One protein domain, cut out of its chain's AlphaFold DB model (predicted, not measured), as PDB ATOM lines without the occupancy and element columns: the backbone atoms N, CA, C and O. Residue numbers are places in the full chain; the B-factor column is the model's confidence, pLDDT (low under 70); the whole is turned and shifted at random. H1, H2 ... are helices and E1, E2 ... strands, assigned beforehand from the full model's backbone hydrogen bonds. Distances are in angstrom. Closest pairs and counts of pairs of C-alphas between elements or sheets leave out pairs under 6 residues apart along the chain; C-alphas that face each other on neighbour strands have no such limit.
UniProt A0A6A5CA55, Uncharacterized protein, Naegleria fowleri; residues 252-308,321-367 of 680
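What this domain is: This is residues 252 to 308 and 321 to 367 of the 680 residues of an uncharacterized protein of Naegleria fowleri (UniProt A0A6A5CA55). A two-stranded antiparallel ribbon, E1 and E2, packs chiefly through E2 on one side of a long helix, H5, which runs through the middle; H3 and, less closely, H1 lie on the opposite side of H5. The short helix H4 lies by the first residues of H5, and H2 lies far out beyond H3 and H1. The printed part has 104 residues, with five named helices and two named strands in the order H1, H2, H3, E1, E2, H4, H5, and its class is mostly helix. It is compact, with a radius of gyration of the C-alphas of 14.2 A and spans of 42 by 32 by 26 A.

Where its parts are: Start at the sheet: E1 is residues 296 to 302, and from C-alpha 296 at (-56.611, 0.700, -44.215) it runs 16.5 A. E2 is residues 324 to 329, 16.3 A long. Next find H5, residues 348 to 367, which runs 28.1 A to C-alpha 367 at (-51.079, -8.004, -54.882). H3 is residues 275 to 288, 20.1 A. H1, residues 252 to 260, begins at C-alpha 252 at (-32.701, 5.477, -49.930) and is 12.1 A long. H4 is residues 334 to 340, 10.1 A, and H2 is residues 268 to 271, 5.6 A.

How they stand to each other: Look first at E1 and E2, antiparallel neighbours with 152 degrees between their directions; N 300 and O 326 are 2.9 A apart and N 328 and O 298 2.8 A, both within hydrogen-bond range. From E2 go to H5: they have 24 pairs of C-alphas within 8 A, the closest those of Thr 326 and Gly 363, 4.2 A apart. H3 touches H5 with residues 282 to 286 alone, at a shallow tilt of 25 degrees, opposite ways; their closest C-alphas are those of Leu 285 and Ala 358, 5.7 A apart. H1 is close to H5 but not clearly touching, with the closest C-alphas, those of Ile 257 and Val 354, 7.0 A apart. H1 and H3 are near each other, with 7 pairs of C-alphas within 10 A. H4 is close to H5 but not clearly touching, its closest C-alphas being His 334 and Phe 348, 7.5 A apart; their lines are only just about perpendicular, at 70.3 degrees. H2 is close to H3 but not clearly touching, with the closest C-alphas, those of Asp 271 and Asp 277, 6.1 A apart; H2 and H5 are apart. In H1, H3, H4 and H5 every O i to N i+4 pair is within hydrogen-bond range; H2 is too short for such a pair.

The domain as a whole: The two farthest C-alphas, those of Lys 308 and Glu 339, are 45.4 A apart. Residues 309 to 320 are not printed, and C-alphas 308 and 321 stand 11.3 A apart across this cut, which lies between E1 and E2. Of the links that are printed whole, none is long. The mean pLDDT of the printed part is 93.0; look for values under 70 at residues 306 to 308 and residue 321.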
ATOM      1  N   GLU A 252     -33.125   4.107 -50.263       96.38
ATOM      2  CA  GLU A 252     -32.701   5.477 -49.930       96.38
ATOM      3  C   GLU A 252     -33.832   6.307 -49.302       96.38
ATOM      4  O   GLU A 252     -33.647   7.015 -48.312       96.38
ATOM      5  N   VAL A 253     -35.046   6.191 -49.852       96.56
ATOM      6  CA  VAL A 253     -36.222   6.909 -49.344       96.56
ATOM      7  C   VAL A 253     -36.657   6.347 -47.995       96.56
ATOM      8  O   VAL A 253     -37.059   7.117 -47.125       96.56
ATOM      9  N   VAL A 254     -36.602   5.025 -47.832       97.06
ATOM     10  CA  VAL A 254     -36.950   4.342 -46.581       97.06
ATOM     11  C   VAL A 254     -35.934   4.676 -45.493       97.06
ATOM     12  O   VAL A 254     -36.331   5.164 -44.444       97.06
ATOM     13  N   ASN A 255     -34.641   4.515 -45.753       97.25
ATOM     14  CA  ASN A 255     -33.565   4.800 -44.810       97.25
ATOM     15  C   ASN A 255     -33.558   6.268 -44.399       97.25
ATOM     16  O   ASN A 255     -33.445   6.548 -43.214       97.25
ATOM     17  N   LYS A 256     -33.824   7.206 -45.317       97.19
ATOM     18  CA  LYS A 256     -34.023   8.614 -44.940       97.19
ATOM     19  C   LYS A 256     -35.165   8.796 -43.935       97.19
ATOM     20  O   LYS A 256     -35.015   9.543 -42.974       97.19
ATOM     21  N   ILE A 257     -36.300   8.121 -44.141       97.19
ATOM     22  CA  ILE A 257     -37.437   8.163 -43.205       97.19
ATOM     23  C   ILE A 257     -37.046   7.577 -41.844       97.19
ATOM     24  O   ILE A 257     -37.365   8.178 -40.822       97.19
ATOM     25  N   LEU A 258     -36.372   6.423 -41.836       97.19
ATOM     26  CA  LEU A 258     -35.960   5.739 -40.610       97.19
ATOM     27  C   LEU A 258     -34.954   6.588 -39.821       97.19
ATOM     28  O   LEU A 258     -35.194   6.868 -38.651       97.19
ATOM     29  N   THR A 259     -33.914   7.111 -40.474       96.88
ATOM     30  CA  THR A 259     -32.913   7.982 -39.843       96.88
ATOM     31  C   THR A 259     -33.534   9.270 -39.297       96.88
ATOM     32  O   THR A 259     -33.246   9.650 -38.166       96.88
ATOM     33  N   GLU A 260     -34.436   9.930 -40.040       96.19
ATOM     34  CA  GLU A 260     -35.161  11.111 -39.533       96.19
ATOM     35  C   GLU A 260     -36.046  10.784 -38.316       96.19
ATOM     36  O   GLU A 260     -36.379  11.675 -37.535       96.19
ATOM     37  N   ALA A 261     -36.468   9.529 -38.158       95.81
ATOM     38  CA  ALA A 261     -37.235   9.044 -37.016       95.81
ATOM     39  C   ALA A 261     -36.363   8.458 -35.891       95.81
ATOM     40  O   ALA A 261     -36.926   7.886 -34.965       95.81
ATOM     41  N   GLU A 262     -35.033   8.605 -35.961       96.56
ATOM     42  CA  GLU A 262     -34.077   8.036 -34.994       96.56
ATOM     43  C   GLU A 262     -34.173   6.496 -34.907       96.56
ATOM     44  O   GLU A 262     -33.929   5.873 -33.879       96.56
ATOM     45  N   VAL A 263     -34.538   5.863 -36.024       95.69
ATOM     46  CA  VAL A 263     -34.735   4.421 -36.165       95.69
ATOM     47  C   VAL A 263     -33.630   3.847 -37.073       95.69
ATOM     48  O   VAL A 263     -33.373   4.427 -38.129       95.69
ATOM     49  N   PRO A 264     -32.970   2.719 -36.717       95.75
ATOM     50  CA  PRO A 264     -31.839   2.187 -37.489       95.75
ATOM     51  C   PRO A 264     -32.146   1.988 -38.979       95.75
ATOM     52  O   PRO A 264     -33.177   1.400 -39.321       95.75
ATOM     53  N   ALA A 265     -31.251   2.459 -39.850       94.88
ATOM     54  CA  ALA A 265     -31.342   2.241 -41.290       94.88
ATOM     55  C   ALA A 265     -31.259   0.745 -41.637       94.88
ATOM     56  O   ALA A 265     -30.755  -0.051 -40.849       94.88
ATOM     57  N   LEU A 266     -31.778   0.382 -42.809       92.88
ATOM     58  CA  LEU A 266     -31.746  -0.980 -43.332       92.88
ATOM     59  C   LEU A 266     -30.548  -1.183 -44.258       92.88
ATOM     60  O   LEU A 266     -30.227  -0.295 -45.055       92.88
ATOM     61  N   ASP A 267     -29.987  -2.382 -44.226       90.25
ATOM     62  CA  ASP A 267     -29.079  -2.908 -45.239       90.25
ATOM     63  C   ASP A 267     -29.862  -3.814 -46.203       90.25
ATOM     64  O   ASP A 267     -30.422  -4.834 -45.803       90.25
ATOM     65  N   GLU A 268     -29.889  -3.471 -47.498       78.62
ATOM     66  CA  GLU A 268     -30.561  -4.276 -48.532       78.62
ATOM     67  C   GLU A 268     -30.109  -5.736 -48.527       78.62
ATOM     68  O   GLU A 268     -30.915  -6.646 -48.727       78.62
ATOM     69  N   LYS A 269     -28.811  -5.958 -48.292       78.50
ATOM     70  CA  LYS A 269     -28.196  -7.283 -48.349       78.50
ATOM     71  C   LYS A 269     -28.583  -8.147 -47.161       78.50
ATOM     72  O   LYS A 269     -28.401  -9.363 -47.227       78.50
ATOM     73  N   VAL A 270     -29.085  -7.563 -46.080       80.75
ATOM     74  CA  VAL A 270     -29.385  -8.281 -44.837       80.75
ATOM     75  C   VAL A 270     -30.887  -8.304 -44.572       80.75
ATOM     76  O   VAL A 270     -31.423  -9.373 -44.298       80.75
ATOM     77  N   ASP A 271     -31.571  -7.177 -44.761       85.25
ATOM     78  CA  ASP A 271     -32.901  -6.933 -44.200       85.25
ATOM     79  C   ASP A 271     -34.074  -7.156 -45.166       85.25
ATOM     80  O   ASP A 271     -35.214  -6.920 -44.781       85.25
ATOM     81  N   LEU A 272     -33.855  -7.534 -46.432       90.00
ATOM     82  CA  LEU A 272     -34.938  -7.724 -47.418       90.00
ATOM     83  C   LEU A 272     -34.771  -9.001 -48.256       90.00
ATOM     84  O   LEU A 272     -34.893  -8.981 -49.485       90.00
ATOM     85  N   LYS A 273     -34.522 -10.133 -47.589       86.94
ATOM     86  CA  LYS A 273     -34.292 -11.446 -48.219       86.94
ATOM     87  C   LYS A 273     -35.541 -12.319 -48.282       86.94
ATOM     88  O   LYS A 273     -35.668 -13.157 -49.176       86.94
ATOM     89  N   SER A 274     -36.463 -12.136 -47.345       88.56
ATOM     90  CA  SER A 274     -37.624 -12.995 -47.150       88.56
ATOM     91  C   SER A 274     -38.933 -12.208 -47.178       88.56
ATOM     92  O   SER A 274     -38.975 -11.003 -46.947       88.56
ATOM     93  N   LEU A 275     -40.050 -12.903 -47.411       90.44
ATOM     94  CA  LEU A 275     -41.374 -12.289 -47.294       90.44
ATOM     95  C   LEU A 275     -41.620 -11.729 -45.881       90.44
ATOM     96  O   LEU A 275     -42.295 -10.708 -45.748       90.44
ATOM     97  N   SER A 276     -41.073 -12.385 -44.853       89.50
ATOM     98  CA  SER A 276     -41.172 -11.933 -43.465       89.50
ATOM     99  C   SER A 276     -40.529 -10.561 -43.302       89.50
ATOM    100  O   SER A 276     -41.170  -9.649 -42.785       89.50
ATOM    101  N   ASP A 277     -39.330 -10.361 -43.853       91.81
ATOM    102  CA  ASP A 277     -38.589  -9.107 -43.694       91.81
ATOM    103  C   ASP A 277     -39.329  -7.927 -44.344       91.81
ATOM    104  O   ASP A 277     -39.391  -6.825 -43.799       91.81
ATOM    105  N   TYR A 278     -40.004  -8.173 -45.470       95.06
ATOM    106  CA  TYR A 278     -40.872  -7.177 -46.105       95.06
ATOM    107  C   TYR A 278     -42.073  -6.791 -45.232       95.06
ATOM    108  O   TYR A 278     -42.468  -5.621 -45.218       95.06
ATOM    109  N   TYR A 279     -42.662  -7.746 -44.506       94.62
ATOM    110  CA  TYR A 279     -43.723  -7.456 -43.540       94.62
ATOM    111  C   TYR A 279     -43.182  -6.782 -42.276       94.62
ATOM    112  O   TYR A 279     -43.843  -5.886 -41.762       94.62
ATOM    113  N   VAL A 280     -41.978  -7.127 -41.814       94.50
ATOM    114  CA  VAL A 280     -41.293  -6.423 -40.716       94.50
ATOM    115  C   VAL A 280     -41.059  -4.963 -41.096       94.50
ATOM    116  O   VAL A 280     -41.431  -4.066 -40.339       94.50
ATOM    117  N   LEU A 281     -40.543  -4.703 -42.300       96.12
ATOM    118  CA  LEU A 281     -40.396  -3.350 -42.829       96.12
ATOM    119  C   LEU A 281     -41.742  -2.622 -42.894       96.12
ATOM    120  O   LEU A 281     -41.854  -1.473 -42.460       96.12
ATOM    121  N   LEU A 282     -42.773  -3.273 -43.431       97.31
ATOM    122  CA  LEU A 282     -44.100  -2.679 -43.511       97.31
ATOM    123  C   LEU A 282     -44.632  -2.309 -42.122       97.31
ATOM    124  O   LEU A 282     -45.021  -1.162 -41.918       97.31
ATOM    125  N   ASN A 283     -44.579  -3.237 -41.167       96.69
ATOM    126  CA  ASN A 283     -45.032  -3.026 -39.796       96.69
ATOM    127  C   ASN A 283     -44.248  -1.901 -39.116       96.69
ATOM    128  O   ASN A 283     -44.837  -1.093 -38.402       96.69
ATOM    129  N   ARG A 284     -42.941  -1.793 -39.376       96.19
ATOM    130  CA  ARG A 284     -42.095  -0.700 -38.877       96.19
ATOM    131  C   ARG A 284     -42.557   0.656 -39.416       96.19
ATOM    132  O   ARG A 284     -42.720   1.596 -38.645       96.19
ATOM    133  N   LEU A 285     -42.820   0.753 -40.721       97.62
ATOM    134  CA  LEU A 285     -43.317   1.981 -41.356       97.62
ATOM    135  C   LEU A 285     -44.745   2.344 -40.917       97.62
ATOM    136  O   LEU A 285     -45.058   3.524 -40.765       97.62
ATOM    137  N   GLU A 286     -45.610   1.351 -40.722       97.62
ATOM    138  CA  GLU A 286     -46.977   1.537 -40.224       97.62
ATOM    139  C   GLU A 286     -46.973   2.008 -38.764       97.62
ATOM    140  O   GLU A 286     -47.606   3.017 -38.442       97.62
ATOM    141  N   SER A 287     -46.161   1.370 -37.917       97.00
ATOM    142  CA  SER A 287     -46.001   1.728 -36.502       97.00
ATOM    143  C   SER A 287     -45.447   3.141 -36.327       97.00
ATOM    144  O   SER A 287     -45.956   3.893 -35.502       97.00
ATOM    145  N   LEU A 288     -44.479   3.555 -37.159       97.25
ATOM    146  CA  LEU A 288     -43.973   4.934 -37.183       97.25
ATOM    147  C   LEU A 288     -45.077   5.973 -37.427       97.25
ATOM    148  O   LEU A 288     -44.993   7.096 -36.936       97.25
ATOM    149  N   CYS A 289     -46.114   5.607 -38.176       97.44
ATOM    150  CA  CYS A 289     -47.259   6.463 -38.463       97.44
ATOM    151  C   CYS A 289     -48.427   6.277 -37.480       97.44
ATOM    152  O   CYS A 289     -49.445   6.949 -37.640       97.44
ATOM    153  N   GLY A 290     -48.322   5.377 -36.497       96.69
ATOM    154  CA  GLY A 290     -49.433   5.030 -35.608       96.69
ATOM    155  C   GLY A 290     -50.631   4.427 -36.348       96.69
ATOM    156  O   GLY A 290     -51.772   4.647 -35.947       96.69
ATOM    157  N   VAL A 291     -50.378   3.714 -37.451       97.31
ATOM    158  CA  VAL A 291     -51.386   2.988 -38.235       97.31
ATOM    159  C   VAL A 291     -51.029   1.504 -38.298       97.31
ATOM    160  O   VAL A 291     -49.933   1.097 -37.928       97.31
ATOM    161  N   ASN A 292     -51.959   0.684 -38.771       96.94
ATOM    162  CA  ASN A 292     -51.770  -0.750 -38.990       96.94
ATOM    163  C   ASN A 292     -52.679  -1.240 -40.131       96.94
ATOM    164  O   ASN A 292     -53.346  -0.444 -40.797       96.94
ATOM    165  N   GLU A 293     -52.743  -2.554 -40.334       95.38
ATOM    166  CA  GLU A 293     -53.625  -3.185 -41.321       95.38
ATOM    167  C   GLU A 293     -55.102  -2.792 -41.169       95.38
ATOM    168  O   GLU A 293     -55.754  -2.470 -42.159       95.38
ATOM    169  N   HIS A 294     -55.612  -2.713 -39.939       95.81
ATOM    170  CA  HIS A 294     -56.999  -2.314 -39.661       95.81
ATOM    171  C   HIS A 294     -57.268  -0.827 -39.923       95.81
ATOM    172  O   HIS A 294     -58.416  -0.399 -39.987       95.81
ATOM    173  N   SER A 295     -56.214  -0.025 -40.087       96.62
ATOM    174  CA  SER A 295     -56.323   1.397 -40.420       96.62
ATOM    175  C   SER A 295     -56.491   1.640 -41.926       96.62
ATOM    176  O   SER A 295     -56.655   2.791 -42.340       96.62
ATOM    177  N   VAL A 296     -56.414   0.596 -42.763       97.38
ATOM    178  CA  VAL A 296     -56.611   0.700 -44.215       97.38
ATOM    179  C   VAL A 296     -58.090   0.937 -44.521       97.38
ATOM    180  O   VAL A 296     -58.945   0.118 -44.215       97.38
ATOM    181  N   VAL A 297     -58.385   2.063 -45.169       97.38
ATOM    182  CA  VAL A 297     -59.741   2.457 -45.583       97.38
ATOM    183  C   VAL A 297     -60.077   1.890 -46.957       97.38
ATOM    184  O   VAL A 297     -61.198   1.462 -47.208       97.38
ATOM    185  N   SER A 298     -59.117   1.926 -47.882       96.81
ATOM    186  CA  SER A 298     -59.312   1.453 -49.252       96.81
ATOM    187  C   SER A 298     -57.985   1.170 -49.949       96.81
ATOM    188  O   SER A 298     -56.911   1.566 -49.486       96.81
ATOM    189  N   TYR A 299     -58.056   0.509 -51.103       96.56
ATOM    190  CA  TYR A 299     -56.927   0.361 -52.014       96.56
ATOM    191  C   TYR A 299     -57.170   1.187 -53.273       96.56
ATOM    192  O   TYR A 299     -58.147   0.987 -53.990       96.56
ATOM    193  N   ARG A 300     -56.247   2.102 -53.577       96.19
ATOM    194  CA  ARG A 300     -56.267   2.874 -54.822       96.19
ATOM    195  C   ARG A 300     -55.458   2.156 -55.894       96.19
ATOM    196  O   ARG A 300     -54.255   1.942 -55.723       96.19
ATOM    197  N   GLU A 301     -56.090   1.852 -57.024       94.94
ATOM    198  CA  GLU A 301     -55.373   1.378 -58.206       94.94
ATOM    199  C   GLU A 301     -54.553   2.505 -58.843       94.94
ATOM    200  O   GLU A 301     -55.024   3.627 -59.042       94.94
ATOM    201  N   ARG A 302     -53.309   2.201 -59.208       88.50
ATOM    202  CA  ARG A 302     -52.470   3.058 -60.046       88.50
ATOM    203  C   ARG A 302     -52.203   2.353 -61.359       88.50
ATOM    204  O   ARG A 302     -51.542   1.308 -61.382       88.50
ATOM    205  N   LYS A 303     -52.672   2.969 -62.442       86.75
ATOM    206  CA  LYS A 303     -52.299   2.580 -63.799       86.75
ATOM    207  C   LYS A 303     -50.792   2.746 -63.949       86.75
ATOM    208  O   LYS A 303     -50.248   3.814 -63.671       86.75
ATOM    209  N   ARG A 304     -50.107   1.676 -64.345       77.69
ATOM    210  CA  ARG A 304     -48.729   1.789 -64.829       77.69
ATOM    211  C   ARG A 304     -48.803   2.363 -66.236       77.69
ATOM    212  O   ARG A 304     -49.572   1.844 -67.040       77.69
ATOM    213  N   SER A 305     -48.027   3.406 -66.531       74.44
ATOM    214  CA  SER A 305     -47.866   3.844 -67.917       74.44
ATOM    215  C   SER A 305     -47.336   2.654 -68.722       74.44
ATOM    216  O   SER A 305     -46.314   2.045 -68.388       74.44
ATOM    217  N   SER A 306     -48.104   2.236 -69.725       59.59
ATOM    218  CA  SER A 306     -47.734   1.144 -70.627       59.59
ATOM    219  C   SER A 306     -46.632   1.567 -71.597       59.59
ATOM    220  O   SER A 306     -45.917   0.710 -72.101       59.59
ATOM    221  N   SER A 307     -46.437   2.871 -71.800       53.16
ATOM    222  CA  SER A 307     -45.429   3.434 -72.689       53.16
ATOM    223  C   SER A 307     -44.051   3.466 -72.021       53.16
ATOM    224  O   SER A 307     -43.652   4.467 -71.427       53.16
ATOM    225  N   LYS A 308     -43.296   2.372 -72.127       53.31
ATOM    226  CA  LYS A 308     -41.864   2.545 -72.373       53.31
ATOM    227  C   LYS A 308     -41.713   2.526 -73.889       53.31
ATOM    228  O   LYS A 308     -42.054   1.518 -74.498       53.31
ATOM    229  N   LYS A 321     -49.340  -4.682 -68.170       67.12
ATOM    230  CA  LYS A 321     -48.809  -4.458 -66.822       67.12
ATOM    231  C   LYS A 321     -49.991  -4.261 -65.885       67.12
ATOM    232  O   LYS A 321     -50.728  -3.287 -66.003       67.12
ATOM    233  N   HIS A 322     -50.162  -5.186 -64.952       75.50
ATOM    234  CA  HIS A 322     -51.185  -5.076 -63.927       75.50
ATOM    235  C   HIS A 322     -51.038  -3.766 -63.136       75.50
ATOM    236  O   HIS A 322     -49.919  -3.358 -62.797       75.50
ATOM    237  N   ASN A 323     -52.170  -3.128 -62.829       85.75
ATOM    238  CA  ASN A 323     -52.214  -1.939 -61.981       85.75
ATOM    239  C   ASN A 323     -51.566  -2.243 -60.624       85.75
ATOM    240  O   ASN A 323     -51.751  -3.315 -60.048       85.75
ATOM    241  N   THR A 324     -50.794  -1.307 -60.087       88.62
ATOM    242  CA  THR A 324     -50.276  -1.452 -58.719       88.62
ATOM    243  C   THR A 324     -51.299  -0.913 -57.736       88.62
ATOM    244  O   THR A 324     -51.910   0.115 -58.018       88.62
ATOM    245  N   LEU A 325     -51.455  -1.550 -56.578       94.69
ATOM    246  CA  LEU A 325     -52.314  -1.034 -55.516       94.69
ATOM    247  C   LEU A 325     -51.525  -0.115 -54.578       94.69
ATOM    248  O   LEU A 325     -50.303  -0.214 -54.444       94.69
ATOM    249  N   THR A 326     -52.223   0.804 -53.927       96.75
ATOM    250  CA  THR A 326     -51.718   1.577 -52.788       96.75
ATOM    251  C   THR A 326     -52.786   1.579 -51.713       96.75
ATOM    252  O   THR A 326     -53.889   2.050 -51.977       96.75
ATOM    253  N   ALA A 327     -52.458   1.071 -50.528       97.62
ATOM    254  CA  ALA A 327     -53.335   1.178 -49.372       97.62
ATOM    255  C   ALA A 327     -53.460   2.652 -48.954       97.62
ATOM    256  O   ALA A 327     -52.468   3.383 -48.902       97.62
ATOM    257  N   VAL A 328     -54.689   3.088 -48.705       97.75
ATOM    258  CA  VAL A 328     -55.027   4.413 -48.187       97.75
ATOM    259  C   VAL A 328     -55.418   4.228 -46.730       97.75
ATOM    260  O   VAL A 328     -56.381   3.525 -46.440       97.75
ATOM    261  N   TYR A 329     -54.668   4.844 -45.819       97.62
ATOM    262  CA  TYR A 329     -54.922   4.744 -44.383       97.62
ATOM    263  C   TYR A 329     -55.796   5.888 -43.886       97.62
ATOM    264  O   TYR A 329     -55.723   7.011 -44.396       97.62
ATOM    265  N   LYS A 330     -56.550   5.626 -42.820       96.69
ATOM    266  CA  LYS A 330     -57.130   6.669 -41.977       96.69
ATOM    267  C   LYS A 330     -55.997   7.321 -41.183       96.69
ATOM    268  O   LYS A 330     -55.474   6.735 -40.243       96.69
ATOM    269  N   GLY A 331     -55.565   8.506 -41.612       93.31
ATOM    270  CA  GLY A 331     -54.466   9.217 -40.963       93.31
ATOM    271  C   GLY A 331     -54.856   9.851 -39.624       93.31
ATOM    272  O   GLY A 331     -56.021  10.173 -39.404       93.31
ATOM    273  N   LEU A 332     -53.861  10.083 -38.765       95.88
ATOM    274  CA  LEU A 332     -53.999  10.813 -37.507       95.88
ATOM    275  C   LEU A 332     -54.108  12.325 -37.740       95.88
ATOM    276  O   LEU A 332     -53.418  12.899 -38.597       95.88
ATOM    277  N   ASN A 333     -54.939  12.992 -36.940       97.00
ATOM    278  CA  ASN A 333     -55.038  14.447 -36.925       97.00
ATOM    279  C   ASN A 333     -53.794  15.091 -36.272       97.00
ATOM    280  O   ASN A 333     -52.907  14.414 -35.760       97.00
ATOM    281  N   HIS A 334     -53.678  16.423 -36.324       97.19
ATOM    282  CA  HIS A 334     -52.475  17.118 -35.834       97.19
ATOM    283  C   HIS A 334     -52.189  16.902 -34.346       97.19
ATOM    284  O   HIS A 334     -51.030  16.718 -33.975       97.19
ATOM    285  N   LYS A 335     -53.233  16.901 -33.513       97.81
ATOM    286  CA  LYS A 335     -53.114  16.681 -32.070       97.81
ATOM    287  C   LYS A 335     -52.643  15.255 -31.788       97.81
ATOM    288  O   LYS A 335     -51.627  15.071 -31.129       97.81
ATOM    289  N   GLU A 336     -53.288  14.270 -32.410       97.56
ATOM    290  CA  GLU A 336     -52.918  12.856 -32.289       97.56
ATOM    291  C   GLU A 336     -51.482  12.586 -32.749       97.56
ATOM    292  O   GLU A 336     -50.772  11.818 -32.109       97.56
ATOM    293  N   ARG A 337     -51.020  13.232 -33.833       97.56
ATOM    294  CA  ARG A 337     -49.628  13.091 -34.291       97.56
ATOM    295  C   ARG A 337     -48.627  13.609 -33.266       97.56
ATOM    296  O   ARG A 337     -47.593  12.979 -33.077       97.56
ATOM    297  N   LYS A 338     -48.915  14.748 -32.629       96.75
ATOM    298  CA  LYS A 338     -48.043  15.317 -31.592       96.75
ATOM    299  C   LYS A 338     -47.982  14.444 -30.342       96.75
ATOM    300  O   LYS A 338     -46.920  14.342 -29.744       96.75
ATOM    301  N   GLU A 339     -49.106  13.837 -29.975       97.38
ATOM    302  CA  GLU A 339     -49.220  12.987 -28.788       97.38
ATOM    303  C   GLU A 339     -48.611  11.595 -28.995       97.38
ATOM    304  O   GLU A 339     -47.980  11.067 -28.087       97.38
ATOM    305  N   LYS A 340     -48.803  10.991 -30.176       96.62
ATOM    306  CA  LYS A 340     -48.501   9.568 -30.406       96.62
ATOM    307  C   LYS A 340     -47.226   9.299 -31.202       96.62
ATOM    308  O   LYS A 340     -46.729   8.180 -31.149       96.62
ATOM    309  N   LEU A 341     -46.730  10.259 -31.989       96.94
ATOM    310  CA  LEU A 341     -45.649  10.016 -32.952       96.94
ATOM    311  C   LEU A 341     -44.366  10.774 -32.605       96.94
ATOM    312  O   LEU A 341     -44.379  11.823 -31.957       96.94
ATOM    313  N   HIS A 342     -43.250  10.275 -33.139       97.44
ATOM    314  CA  HIS A 342     -41.954  10.944 -33.066       97.44
ATOM    315  C   HIS A 342     -41.999  12.356 -33.686       97.44
ATOM    316  O   HIS A 342     -42.679  12.596 -34.689       97.44
ATOM    317  N   LYS A 343     -41.216  13.292 -33.122       96.94
ATOM    318  CA  LYS A 343     -41.170  14.722 -33.502       96.94
ATOM    319  C   LYS A 343     -40.975  14.963 -35.003       96.94
ATOM    320  O   LYS A 343     -41.544  15.899 -35.566       96.94
ATOM    321  N   SER A 344     -40.235  14.088 -35.690       96.44
ATOM    322  CA  SER A 344     -40.000  14.195 -37.138       96.44
ATOM    323  C   SER A 344     -41.258  14.007 -37.994       96.44
ATOM    324  O   SER A 344     -41.289  14.452 -39.144       96.44
ATOM    325  N   LEU A 345     -42.320  13.420 -37.435       96.88
ATOM    326  CA  LEU A 345     -43.590  13.144 -38.108       96.88
ATOM    327  C   LEU A 345     -44.733  14.064 -37.656       96.88
ATOM    328  O   LEU A 345     -45.854  13.932 -38.144       96.88
ATOM    329  N   HIS A 346     -44.475  15.052 -36.791       97.06
ATOM    330  CA  HIS A 346     -45.498  16.037 -36.405       97.06
ATOM    331  C   HIS A 346     -45.962  16.868 -37.611       97.06
ATOM    332  O   HIS A 346     -47.143  17.204 -37.739       97.06
ATOM    333  N   HIS A 347     -45.041  17.152 -38.540       97.25
ATOM    334  CA  HIS A 347     -45.329  17.902 -39.757       97.25
ATOM    335  C   HIS A 347     -46.111  17.060 -40.780       97.25
ATOM    336  O   HIS A 347     -45.625  16.044 -41.285       97.25
ATOM    337  N   PHE A 348     -47.293  17.547 -41.176       96.75
ATOM    338  CA  PHE A 348     -48.250  16.834 -42.035       96.75
ATOM    339  C   PHE A 348     -47.646  16.290 -43.339       96.75
ATOM    340  O   PHE A 348     -47.919  15.155 -43.724       96.75
ATOM    341  N   ARG A 349     -46.777  17.061 -44.015       97.00
ATOM    342  CA  ARG A 349     -46.140  16.606 -45.268       97.00
ATOM    343  C   ARG A 349     -45.211  15.404 -45.062       97.00
ATOM    344  O   ARG A 349     -45.197  14.510 -45.902       97.00
ATOM    345  N   LYS A 350     -44.447  15.376 -43.962       96.81
ATOM    346  CA  LYS A 350     -43.525  14.272 -43.658       96.81
ATOM    347  C   LYS A 350     -44.315  13.019 -43.292       96.81
ATOM    348  O   LYS A 350     -44.112  11.981 -43.911       96.81
ATOM    349  N   TYR A 351     -45.303  13.167 -42.412       97.94
ATOM    350  CA  TYR A 351     -46.253  12.113 -42.058       97.94
ATOM    351  C   TYR A 351     -46.907  11.462 -43.289       97.94
ATOM    352  O   TYR A 351     -46.805  10.254 -43.495       97.94
ATOM    353  N   ASN A 352     -47.491  12.268 -44.182       97.38
ATOM    354  CA  ASN A 352     -48.132  11.748 -45.391       97.38
ATOM    355  C   ASN A 352     -47.150  11.087 -46.359       97.38
ATOM    356  O   ASN A 352     -47.531  10.165 -47.079       97.38
ATOM    357  N   ARG A 353     -45.890  11.537 -46.399       97.06
ATOM    358  CA  ARG A 353     -44.850  10.881 -47.197       97.06
ATOM    359  C   ARG A 353     -44.584   9.469 -46.680       97.06
ATOM    360  O   ARG A 353     -44.518   8.554 -47.498       97.06
ATOM    361  N   VAL A 354     -44.477   9.282 -45.363       97.50
ATOM    362  CA  VAL A 354     -44.284   7.950 -44.765       97.50
ATOM    363  C   VAL A 354     -45.508   7.070 -44.999       97.50
ATOM    364  O   VAL A 354     -45.355   5.974 -45.537       97.50
ATOM    365  N   LEU A 355     -46.721   7.572 -44.737       97.75
ATOM    366  CA  LEU A 355     -47.967   6.857 -45.046       97.75
ATOM    367  C   LEU A 355     -48.050   6.431 -46.515       97.75
ATOM    368  O   LEU A 355     -48.487   5.327 -46.824       97.75
ATOM    369  N   LEU A 356     -47.622   7.290 -47.440       97.31
ATOM    370  CA  LEU A 356     -47.606   6.978 -48.865       97.31
ATOM    371  C   LEU A 356     -46.607   5.862 -49.200       97.31
ATOM    372  O   LEU A 356     -46.890   5.042 -50.076       97.31
ATOM    373  N   VAL A 357     -45.437   5.837 -48.555       97.56
ATOM    374  CA  VAL A 357     -44.440   4.768 -48.732       97.56
ATOM    375  C   VAL A 357     -44.967   3.454 -48.154       97.56
ATOM    376  O   VAL A 357     -44.991   2.462 -48.885       97.56
ATOM    377  N   ALA A 358     -45.480   3.469 -46.920       97.88
ATOM    378  CA  ALA A 358     -46.128   2.320 -46.285       97.88
ATOM    379  C   ALA A 358     -47.287   1.792 -47.146       97.88
ATOM    380  O   ALA A 358     -47.330   0.616 -47.496       97.88
ATOM    381  N   GLY A 359     -48.157   2.683 -47.628       97.75
ATOM    382  CA  GLY A 359     -49.319   2.317 -48.434       97.75
ATOM    383  C   GLY A 359     -48.955   1.748 -49.798       97.75
ATOM    384  O   GLY A 359     -49.599   0.812 -50.278       97.75
ATOM    385  N   LYS A 360     -47.889   2.263 -50.427       96.81
ATOM    386  CA  LYS A 360     -47.331   1.669 -51.651       96.81
ATOM    387  C   LYS A 360     -46.788   0.270 -51.374       96.81
ATOM    388  O   LYS A 360     -47.009  -0.613 -52.198       96.81
ATOM    389  N   LEU A 361     -46.085   0.073 -50.259       96.75
ATOM    390  CA  LEU A 361     -45.538  -1.227 -49.883       96.75
ATOM    391  C   LEU A 361     -46.659  -2.233 -49.572       96.75
ATOM    392  O   LEU A 361     -46.699  -3.271 -50.227       96.75
ATOM    393  N   ARG A 362     -47.632  -1.897 -48.710       97.12
ATOM    394  CA  ARG A 362     -48.796  -2.756 -48.411       97.12
ATOM    395  C   ARG A 362     -49.604  -3.096 -49.655       97.12
ATOM    396  O   ARG A 362     -49.940  -4.253 -49.872       97.12
ATOM    397  N   GLY A 363     -49.889  -2.112 -50.508       95.62
ATOM    398  CA  GLY A 363     -50.610  -2.354 -51.760       95.62
ATOM    399  C   GLY A 363     -49.860  -3.300 -52.706       95.62
ATOM    400  O   GLY A 363     -50.463  -4.178 -53.323       95.62
ATOM    401  N   ARG A 364     -48.531  -3.171 -52.801       94.06
ATOM    402  CA  ARG A 364     -47.705  -4.101 -53.585       94.06
ATOM    403  C   ARG A 364     -47.673  -5.492 -52.968       94.06
ATOM    404  O   ARG A 364     -47.853  -6.447 -53.712       94.06
ATOM    405  N   LEU A 365     -47.478  -5.598 -51.653       94.31
ATOM    406  CA  LEU A 365     -47.440  -6.874 -50.939       94.31
ATOM    407  C   LEU A 365     -48.779  -7.608 -51.026       94.31
ATOM    408  O   LEU A 365     -48.781  -8.782 -51.363       94.31
ATOM    409  N   SER A 366     -49.908  -6.911 -50.880       92.12
ATOM    410  CA  SER A 366     -51.250  -7.488 -51.053       92.12
ATOM    411  C   SER A 366     -51.445  -8.117 -52.441       92.12
ATOM    412  O   SER A 366     -51.933  -9.237 -52.553       92.12
ATOM    413  N   ARG A 367     -50.992  -7.451 -53.515       90.31
ATOM    414  CA  ARG A 367     -51.079  -8.004 -54.882       90.31
ATOM    415  C   ARG A 367     -50.035  -9.092 -55.163       90.31
ATOM    416  O   ARG A 367     -50.248  -9.947 -56.019       90.31
TER     417      ARG A 367